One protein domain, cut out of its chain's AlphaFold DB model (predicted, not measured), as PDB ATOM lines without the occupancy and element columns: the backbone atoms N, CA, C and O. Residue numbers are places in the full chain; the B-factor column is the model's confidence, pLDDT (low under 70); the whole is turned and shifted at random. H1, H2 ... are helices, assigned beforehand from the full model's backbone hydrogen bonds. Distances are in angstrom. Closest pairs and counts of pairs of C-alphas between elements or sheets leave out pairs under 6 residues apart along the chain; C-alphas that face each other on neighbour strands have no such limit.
ATOM      1  N   LEU A  72     186.178 158.980 159.363       61.81
ATOM      2  CA  LEU A  72     187.349 159.841 159.523       61.81
ATOM      3  C   LEU A  72     188.582 159.234 158.864       61.81
ATOM      4  O   LEU A  72     189.301 159.935 158.151       61.81
ATOM      5  N   GLY A  73     188.807 157.938 159.081       60.09
ATOM      6  CA  GLY A  73     189.902 157.202 158.466       60.09
ATOM      7  C   GLY A  73     189.868 157.287 156.944       60.09
ATOM      8  O   GLY A  73     190.902 157.563 156.339       60.09
ATOM      9  N   VAL A  74     188.691 157.124 156.330       60.81
ATOM     10  CA  VAL A  74     188.550 157.221 154.870       60.81
ATOM     11  C   VAL A  74     188.846 158.637 154.382       60.81
ATOM     12  O   VAL A  74     189.656 158.795 153.473       60.81
ATOM     13  N   MET A  75     188.290 159.671 155.021       63.78
ATOM     14  CA  MET A  75     188.503 161.057 154.587       63.78
ATOM     15  C   MET A  75     189.980 161.465 154.610       63.78
ATOM     16  O   MET A  75     190.480 161.995 153.621       63.78
ATOM     17  N   TYR A  76     190.708 161.185 155.697       67.81
ATOM     18  CA  TYR A  76     192.142 161.498 155.753       67.81
ATOM     19  C   TYR A  76     192.960 160.658 154.768       67.81
ATOM     20  O   TYR A  76     193.880 161.181 154.139       67.81
ATOM     21  N   SER A  77     192.619 159.377 154.604       64.38
ATOM     22  CA  SER A  77     193.342 158.484 153.691       64.38
ATOM     23  C   SER A  77     193.184 158.907 152.233       64.38
ATOM     24  O   SER A  77     194.159 158.851 151.490       64.38
ATOM     25  N   SER A  78     192.004 159.383 151.828       70.75
ATOM     26  CA  SER A  78     191.780 159.891 150.470       70.75
ATOM     27  C   SER A  78     192.622 161.132 150.174       70.75
ATOM     28  O   SER A  78     193.219 161.222 149.107       70.75
ATOM     29  N   ILE A  79     192.740 162.066 151.124       76.62
ATOM     30  CA  ILE A  79     193.572 163.269 150.945       76.62
ATOM     31  C   ILE A  79     195.055 162.907 150.820       76.62
ATOM     32  O   ILE A  79     195.734 163.391 149.918       76.62
ATOM     33  N   GLU A  80     195.556 162.018 151.679       76.00
ATOM     34  CA  GLU A  80     196.936 161.522 151.591       76.00
ATOM     35  C   GLU A  80     197.181 160.725 150.298       76.00
ATOM     36  O   GLU A  80     198.255 160.821 149.698       76.00
ATOM     37  N   TYR A  81     196.185 159.973 149.822       78.88
ATOM     38  CA  TYR A  81     196.244 159.281 148.537       78.88
ATOM     39  C   TYR A  81     196.382 160.276 147.379       78.88
ATOM     40  O   TYR A  81     197.326 160.164 146.600       78.88
ATOM     41  N   TYR A  82     195.513 161.286 147.300       83.12
ATOM     42  CA  TYR A  82     195.589 162.297 146.244       83.12
ATOM     43  C   TYR A  82     196.917 163.055 146.273       83.12
ATOM     44  O   TYR A  82     197.547 163.246 145.233       83.12
ATOM     45  N   TRP A  83     197.393 163.421 147.462       86.50
ATOM     46  CA  TRP A  83     198.670 164.110 147.626       86.50
ATOM     47  C   TRP A  83     199.860 163.243 147.193       86.50
ATOM     48  O   TRP A  83     200.683 163.665 146.382       86.50
ATOM     49  N   SER A  84     199.927 161.995 147.661       83.31
ATOM     50  CA  SER A  84     201.020 161.070 147.320       83.31
ATOM     51  C   SER A  84     201.076 160.692 145.835       83.31
ATOM     52  O   SER A  84     202.134 160.293 145.349       83.31
ATOM     53  N   HIS A  85     199.970 160.866 145.107       85.12
ATOM     54  CA  HIS A  85     199.882 160.667 143.658       85.12
ATOM     55  C   HIS A  85     199.987 161.976 142.862       85.12
ATOM     56  O   HIS A  85     199.736 161.981 141.659       85.12
ATOM     57  N   ALA A  86     200.396 163.071 143.514       90.50
ATOM     58  CA  ALA A  86     200.572 164.393 142.916       90.50
ATOM     59  C   ALA A  86     199.303 164.953 142.244       90.50
ATOM     60  O   ALA A  86     199.392 165.720 141.285       90.50
ATOM     61  N   LEU A  87     198.127 164.569 142.750       90.12
ATOM     62  CA  LEU A  87     196.833 165.089 142.304       90.12
ATOM     63  C   LEU A  87     196.438 166.375 143.037       90.12
ATOM     64  O   LEU A  87     195.639 167.144 142.521       90.12
ATOM     65  N   ILE A  88     197.007 166.613 144.221       93.75
ATOM     66  CA  ILE A  88     196.856 167.865 144.972       93.75
ATOM     67  C   ILE A  88     198.218 168.372 145.447       93.75
ATOM     68  O   ILE A  88     199.155 167.592 145.642       93.75
ATOM     69  N   SER A  89     198.321 169.682 145.632       94.25
ATOM     70  CA  SER A  89     199.521 170.379 146.093       94.25
ATOM     71  C   SER A  89     199.821 170.146 147.579       94.25
ATOM     72  O   SER A  89     198.931 169.825 148.375       94.25
ATOM     73  N   ASP A  90     201.087 170.349 147.959       94.62
ATOM     74  CA  ASP A  90     201.526 170.341 149.359       94.62
ATOM     75  C   ASP A  90     200.733 171.378 150.175       94.62
ATOM     76  O   ASP A  90     200.283 171.093 151.285       94.62
ATOM     77  N   GLU A  91     200.506 172.563 149.596       94.94
ATOM     78  CA  GLU A  91     199.741 173.646 150.208       94.94
ATOM     79  C   GLU A  91     198.287 173.242 150.466       94.94
ATOM     80  O   GLU A  91     197.811 173.383 151.594       94.94
ATOM     81  N   SER A  92     197.596 172.686 149.465       93.75
ATOM     82  CA  SER A  92     196.210 172.229 149.613       93.75
ATOM     83  C   SER A  92     196.093 171.116 150.651       93.75
ATOM     84  O   SER A  92     195.214 171.165 151.513       93.75
ATOM     85  N   ARG A  93     197.014 170.143 150.657       92.56
ATOM     86  CA  ARG A  93     197.034 169.078 151.669       92.56
ATOM     87  C   ARG A  93     197.220 169.638 153.082       92.56
ATOM     88  O   ARG A  93     196.469 169.274 153.991       92.56
ATOM     89  N   ASP A  94     198.180 170.539 153.281       92.25
ATOM     90  CA  ASP A  94     198.467 171.121 154.596       92.25
ATOM     91  C   ASP A  94     197.329 172.029 155.091       92.25
ATOM     92  O   ASP A  94     197.001 172.036 156.284       92.25
ATOM     93  N   GLU A  95     196.679 172.767 154.190       93.12
ATOM     94  CA  GLU A  95     195.506 173.577 154.511       93.12
ATOM     95  C   GLU A  95     194.285 172.720 154.868       93.12
ATOM     96  O   GLU A  95     193.594 173.048 155.837       93.12
ATOM     97  N   ILE A  96     194.053 171.590 154.185       89.12
ATOM     98  CA  ILE A  96     192.988 170.641 154.549       89.12
ATOM     99  C   ILE A  96     193.228 170.112 155.961       89.12
ATOM    100  O   ILE A  96     192.347 170.221 156.812       89.12
ATOM    101  N   VAL A  97     194.433 169.611 156.254       86.44
ATOM    102  CA  VAL A  97     194.783 169.087 157.587       86.44
ATOM    103  C   VAL A  97     194.619 170.153 158.679       86.44
ATOM    104  O   VAL A  97     194.272 169.840 159.820       86.44
ATOM    105  N   LYS A  98     194.846 171.427 158.348       88.62
ATOM    106  CA  LYS A  98     194.765 172.548 159.290       88.62
ATOM    107  C   LYS A  98     193.345 173.067 159.517       88.62
ATOM    108  O   LYS A  98     193.012 173.432 160.647       88.62
ATOM    109  N   TYR A  99     192.539 173.188 158.464       89.31
ATOM    110  CA  TYR A  99     191.244 173.876 158.508       89.31
ATOM    111  C   TYR A  99     190.042 172.928 158.541       89.31
ATOM    112  O   TYR A  99     188.964 173.348 158.979       89.31
ATOM    113  N   CYS A 100     190.207 171.669 158.128       85.38
ATOM    114  CA  CYS A 100     189.137 170.679 158.127       85.38
ATOM    115  C   CYS A 100     189.120 169.843 159.405       85.38
ATOM    116  O   CYS A 100     190.086 169.183 159.770       85.38
ATOM    117  N   ASN A 101     187.962 169.831 160.067       84.44
ATOM    118  CA  ASN A 101     187.654 168.880 161.127       84.44
ATOM    119  C   ASN A 101     186.525 167.963 160.657       84.44
ATOM    120  O   ASN A 101     185.348 168.293 160.819       84.44
ATOM    121  N   PHE A 102     186.894 166.813 160.093       74.69
ATOM    122  CA  PHE A 102     185.940 165.827 159.578       74.69
ATOM    123  C   PHE A 102     185.097 165.152 160.672       74.69
ATOM    124  O   PHE A 102     184.086 164.543 160.356       74.69
ATOM    125  N   SER A 103     185.453 165.286 161.958       72.75
ATOM    126  CA  SER A 103     184.618 164.804 163.073       72.75
ATOM    127  C   SER A 103     183.453 165.742 163.401       72.75
ATOM    128  O   SER A 103     182.627 165.420 164.252       72.75
ATOM    129  N   SER A 104     183.398 166.928 162.789       76.00
ATOM    130  CA  SER A 104     182.290 167.864 162.960       76.00
ATOM    131  C   SER A 104     181.187 167.586 161.932       76.00
ATOM    132  O   SER A 104     181.480 167.541 160.740       76.00
ATOM    133  N   PRO A 105     179.901 167.542 162.334       68.38
ATOM    134  CA  PRO A 105     178.777 167.366 161.406       68.38
ATOM    135  C   PRO A 105     178.586 168.558 160.453       68.38
ATOM    136  O   PRO A 105     177.811 168.491 159.505       68.38
ATOM    137  N   LYS A 106     179.256 169.687 160.721       81.31
ATOM    138  CA  LYS A 106     179.300 170.845 159.828       81.31
ATOM    139  C   LYS A 106     180.744 171.244 159.576       81.31
ATOM    140  O   LYS A 106     181.463 171.584 160.520       81.31
ATOM    141  N   LEU A 107     181.121 171.256 158.303       85.06
ATOM    142  CA  LEU A 107     182.400 171.787 157.844       85.06
ATOM    143  C   LEU A 107     182.388 173.321 157.890       85.06
ATOM    144  O   LEU A 107     181.372 173.954 157.577       85.06
ATOM    145  N   SER A 108     183.522 173.907 158.282       90.88
ATOM    146  CA  SER A 108     183.748 175.354 158.225       90.88
ATOM    147  C   SER A 108     183.780 175.832 156.774       90.88
ATOM    148  O   SER A 108     184.116 175.069 155.868       90.88
ATOM    149  N   ASP A 109     183.457 177.102 156.540       93.25
ATOM    150  CA  ASP A 109     183.518 177.660 155.186       93.25
ATOM    151  C   ASP A 109     184.957 177.689 154.656       93.25
ATOM    152  O   ASP A 109     185.168 177.460 153.469       93.25
ATOM    153  N   GLN A 110     185.953 177.850 155.541       92.19
ATOM    154  CA  GLN A 110     187.359 177.688 155.169       92.19
ATOM    155  C   GLN A 110     187.668 176.262 154.699       92.19
ATOM    156  O   GLN A 110     188.318 176.098 153.678       92.19
ATOM    157  N   CYS A 111     187.191 175.232 155.404       91.88
ATOM    158  CA  CYS A 111     187.424 173.847 154.990       91.88
ATOM    159  C   CYS A 111     186.802 173.551 153.622       91.88
ATOM    160  O   CYS A 111     187.465 172.975 152.768       91.88
ATOM    161  N   LYS A 112     185.556 173.988 153.387       92.56
ATOM    162  CA  LYS A 112     184.893 173.805 152.085       92.56
ATOM    163  C   LYS A 112     185.688 174.450 150.956       92.56
ATOM    164  O   LYS A 112     185.921 173.805 149.950       92.56
ATOM    165  N   GLN A 113     186.167 175.677 151.165       94.81
ATOM    166  CA  GLN A 113     186.956 176.384 150.161       94.81
ATOM    167  C   GLN A 113     188.233 175.623 149.777       94.81
ATOM    168  O   GLN A 113     188.565 175.554 148.597       94.81
ATOM    169  N   VAL A 114     188.940 175.056 150.756       92.81
ATOM    170  CA  VAL A 114     190.167 174.293 150.484       92.81
ATOM    171  C   VAL A 114     189.839 172.943 149.826       92.81
ATOM    172  O   VAL A 114     190.555 172.519 148.925       92.81
ATOM    173  N   LEU A 115     188.739 172.285 150.212       90.50
ATOM    174  CA  LEU A 115     188.274 171.066 149.539       90.50
ATOM    175  C   LEU A 115     187.888 171.329 148.076       90.50
ATOM    176  O   LEU A 115     188.286 170.560 147.211       90.50
ATOM    177  N   ASP A 116     187.188 172.430 147.794       93.06
ATOM    178  CA  ASP A 116     186.831 172.837 146.428       93.06
ATOM    179  C   ASP A 116     188.086 173.150 145.592       93.06
ATOM    180  O   ASP A 116     188.148 172.842 144.403       93.06
ATOM    181  N   GLN A 117     189.109 173.751 146.211       93.44
ATOM    182  CA  GLN A 117     190.400 173.973 145.560       93.44
ATOM    183  C   GLN A 117     191.087 172.643 145.222       93.44
ATOM    184  O   GLN A 117     191.532 172.466 144.091       93.44
ATOM    185  N   ALA A 118     191.150 171.713 146.176       91.69
ATOM    186  CA  ALA A 118     191.746 170.397 145.978       91.69
ATOM    187  C   ALA A 118     191.013 169.581 144.898       91.69
ATOM    188  O   ALA A 118     191.663 168.960 144.064       91.69
ATOM    189  N   ASP A 119     189.681 169.634 144.853       90.12
ATOM    190  CA  ASP A 119     188.878 169.013 143.789       90.12
ATOM    191  C   ASP A 119     189.199 169.612 142.406       90.12
ATOM    192  O   ASP A 119     189.384 168.898 141.419       90.12
ATOM    193  N   GLY A 120     189.384 170.935 142.346       92.88
ATOM    194  CA  GLY A 120     189.846 171.620 141.140       92.88
ATOM    195  C   GLY A 120     191.259 171.219 140.691       92.88
ATOM    196  O   GLY A 120     191.520 171.190 139.487       92.88
ATOM    197  N   GLU A 121     192.159 170.911 141.630       93.44
ATOM    198  CA  GLU A 121     193.518 170.417 141.352       93.44
ATOM    199  C   GLU A 121     193.509 168.983 140.807       93.44
ATOM    200  O   GLU A 121     194.178 168.712 139.808       93.44
ATOM    201  N   ILE A 122     192.699 168.102 141.409       90.19
ATOM    202  CA  ILE A 122     192.492 166.714 140.963       90.19
ATOM    203  C   ILE A 122     191.995 166.694 139.513       90.19
ATOM    204  O   ILE A 122     192.467 165.912 138.682       90.19
ATOM    205  N   GLY A 123     191.058 167.590 139.197       87.88
ATOM    206  CA  GLY A 123     190.495 167.726 137.866       87.88
ATOM    207  C   GLY A 123     189.631 166.531 137.463       87.88
ATOM    208  O   GLY A 123     189.122 165.770 138.281       87.88
TER     209      GLY A 123
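This is residues 72 to 123 of the 469 residues of the protein "Serine carboxypeptidase-like clade II" of Salvia splendens (UniProt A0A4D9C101). The longest helix, H3, and the helix before it, H2, lie side by side as a hairpin, and H1 folds back along H2 in a second hairpin, packing on it with residues 79 to 83 alone. The three helices run back and forth, with centres that make a triangle; H1 and H3 come close through Tyr 82 and Ile 122 rather than along their lengths. The printed part has 52 residues, with three named helices in the order H1, H2, H3 and no named strand, and its class is all helix. The whole is compact and rounded, with a radius of gyration of the C-alphas of 10.2 A and spans of 28 by 21 by 17 A.

H3 holds residues 109 to 122 and is 20.1 A long from first to last C-alpha; it begins at C-alpha 109, (183.518, 177.660, 155.186), and ends at C-alpha 122, (192.492, 166.714, 140.963). H2 holds residues 90 to 99 and measures 14.2 A. H1 holds residues 72 to 84 and measures 18.4 A, beginning at C-alpha 72, (187.349, 159.841, 159.523).

H3 touches H2, and the closest C-alphas are those of Tyr 99 and Cys 111, 5.2 A apart. Their lines stand at a shallow tilt of 26 degrees, opposite ways, and their centres are 9.6 A apart. H2 and H3 form a helical hairpin. H2 also touches H1, which meets it with residues 79 to 83 alone; the closest C-alphas are those of Trp 83 and Arg 93, 6.6 A apart. H1 and H2 run opposite ways at a shallow tilt of 19 degrees and form the other helical hairpin. H1 and H3 are close but not clearly touching, with the closest C-alphas, those of Tyr 82 and Ile 122, 7.5 A apart. They run the same way at a steep tilt of 44 degrees. In H1, H2 and H3 every O i to N i+4 pair is within hydrogen-bond range.

The two C-alphas farthest apart are those of Ala 86 and Pro 105, at 28.7 A; Ala 86 is in the link from H1 to H2 and Pro 105 in the link from H2 to H3. The first of these links is tight, with 5 residues, and the second is short, with 9 residues. The C-alphas of Leu 72 and Gly 123, the first and last printed, are 23.3 A apart, and the printed part has no cut. The mean pLDDT of the printed part is 84.7; residues 72 to 77 and residue 105 are under 70, and the mean of H1 is 72.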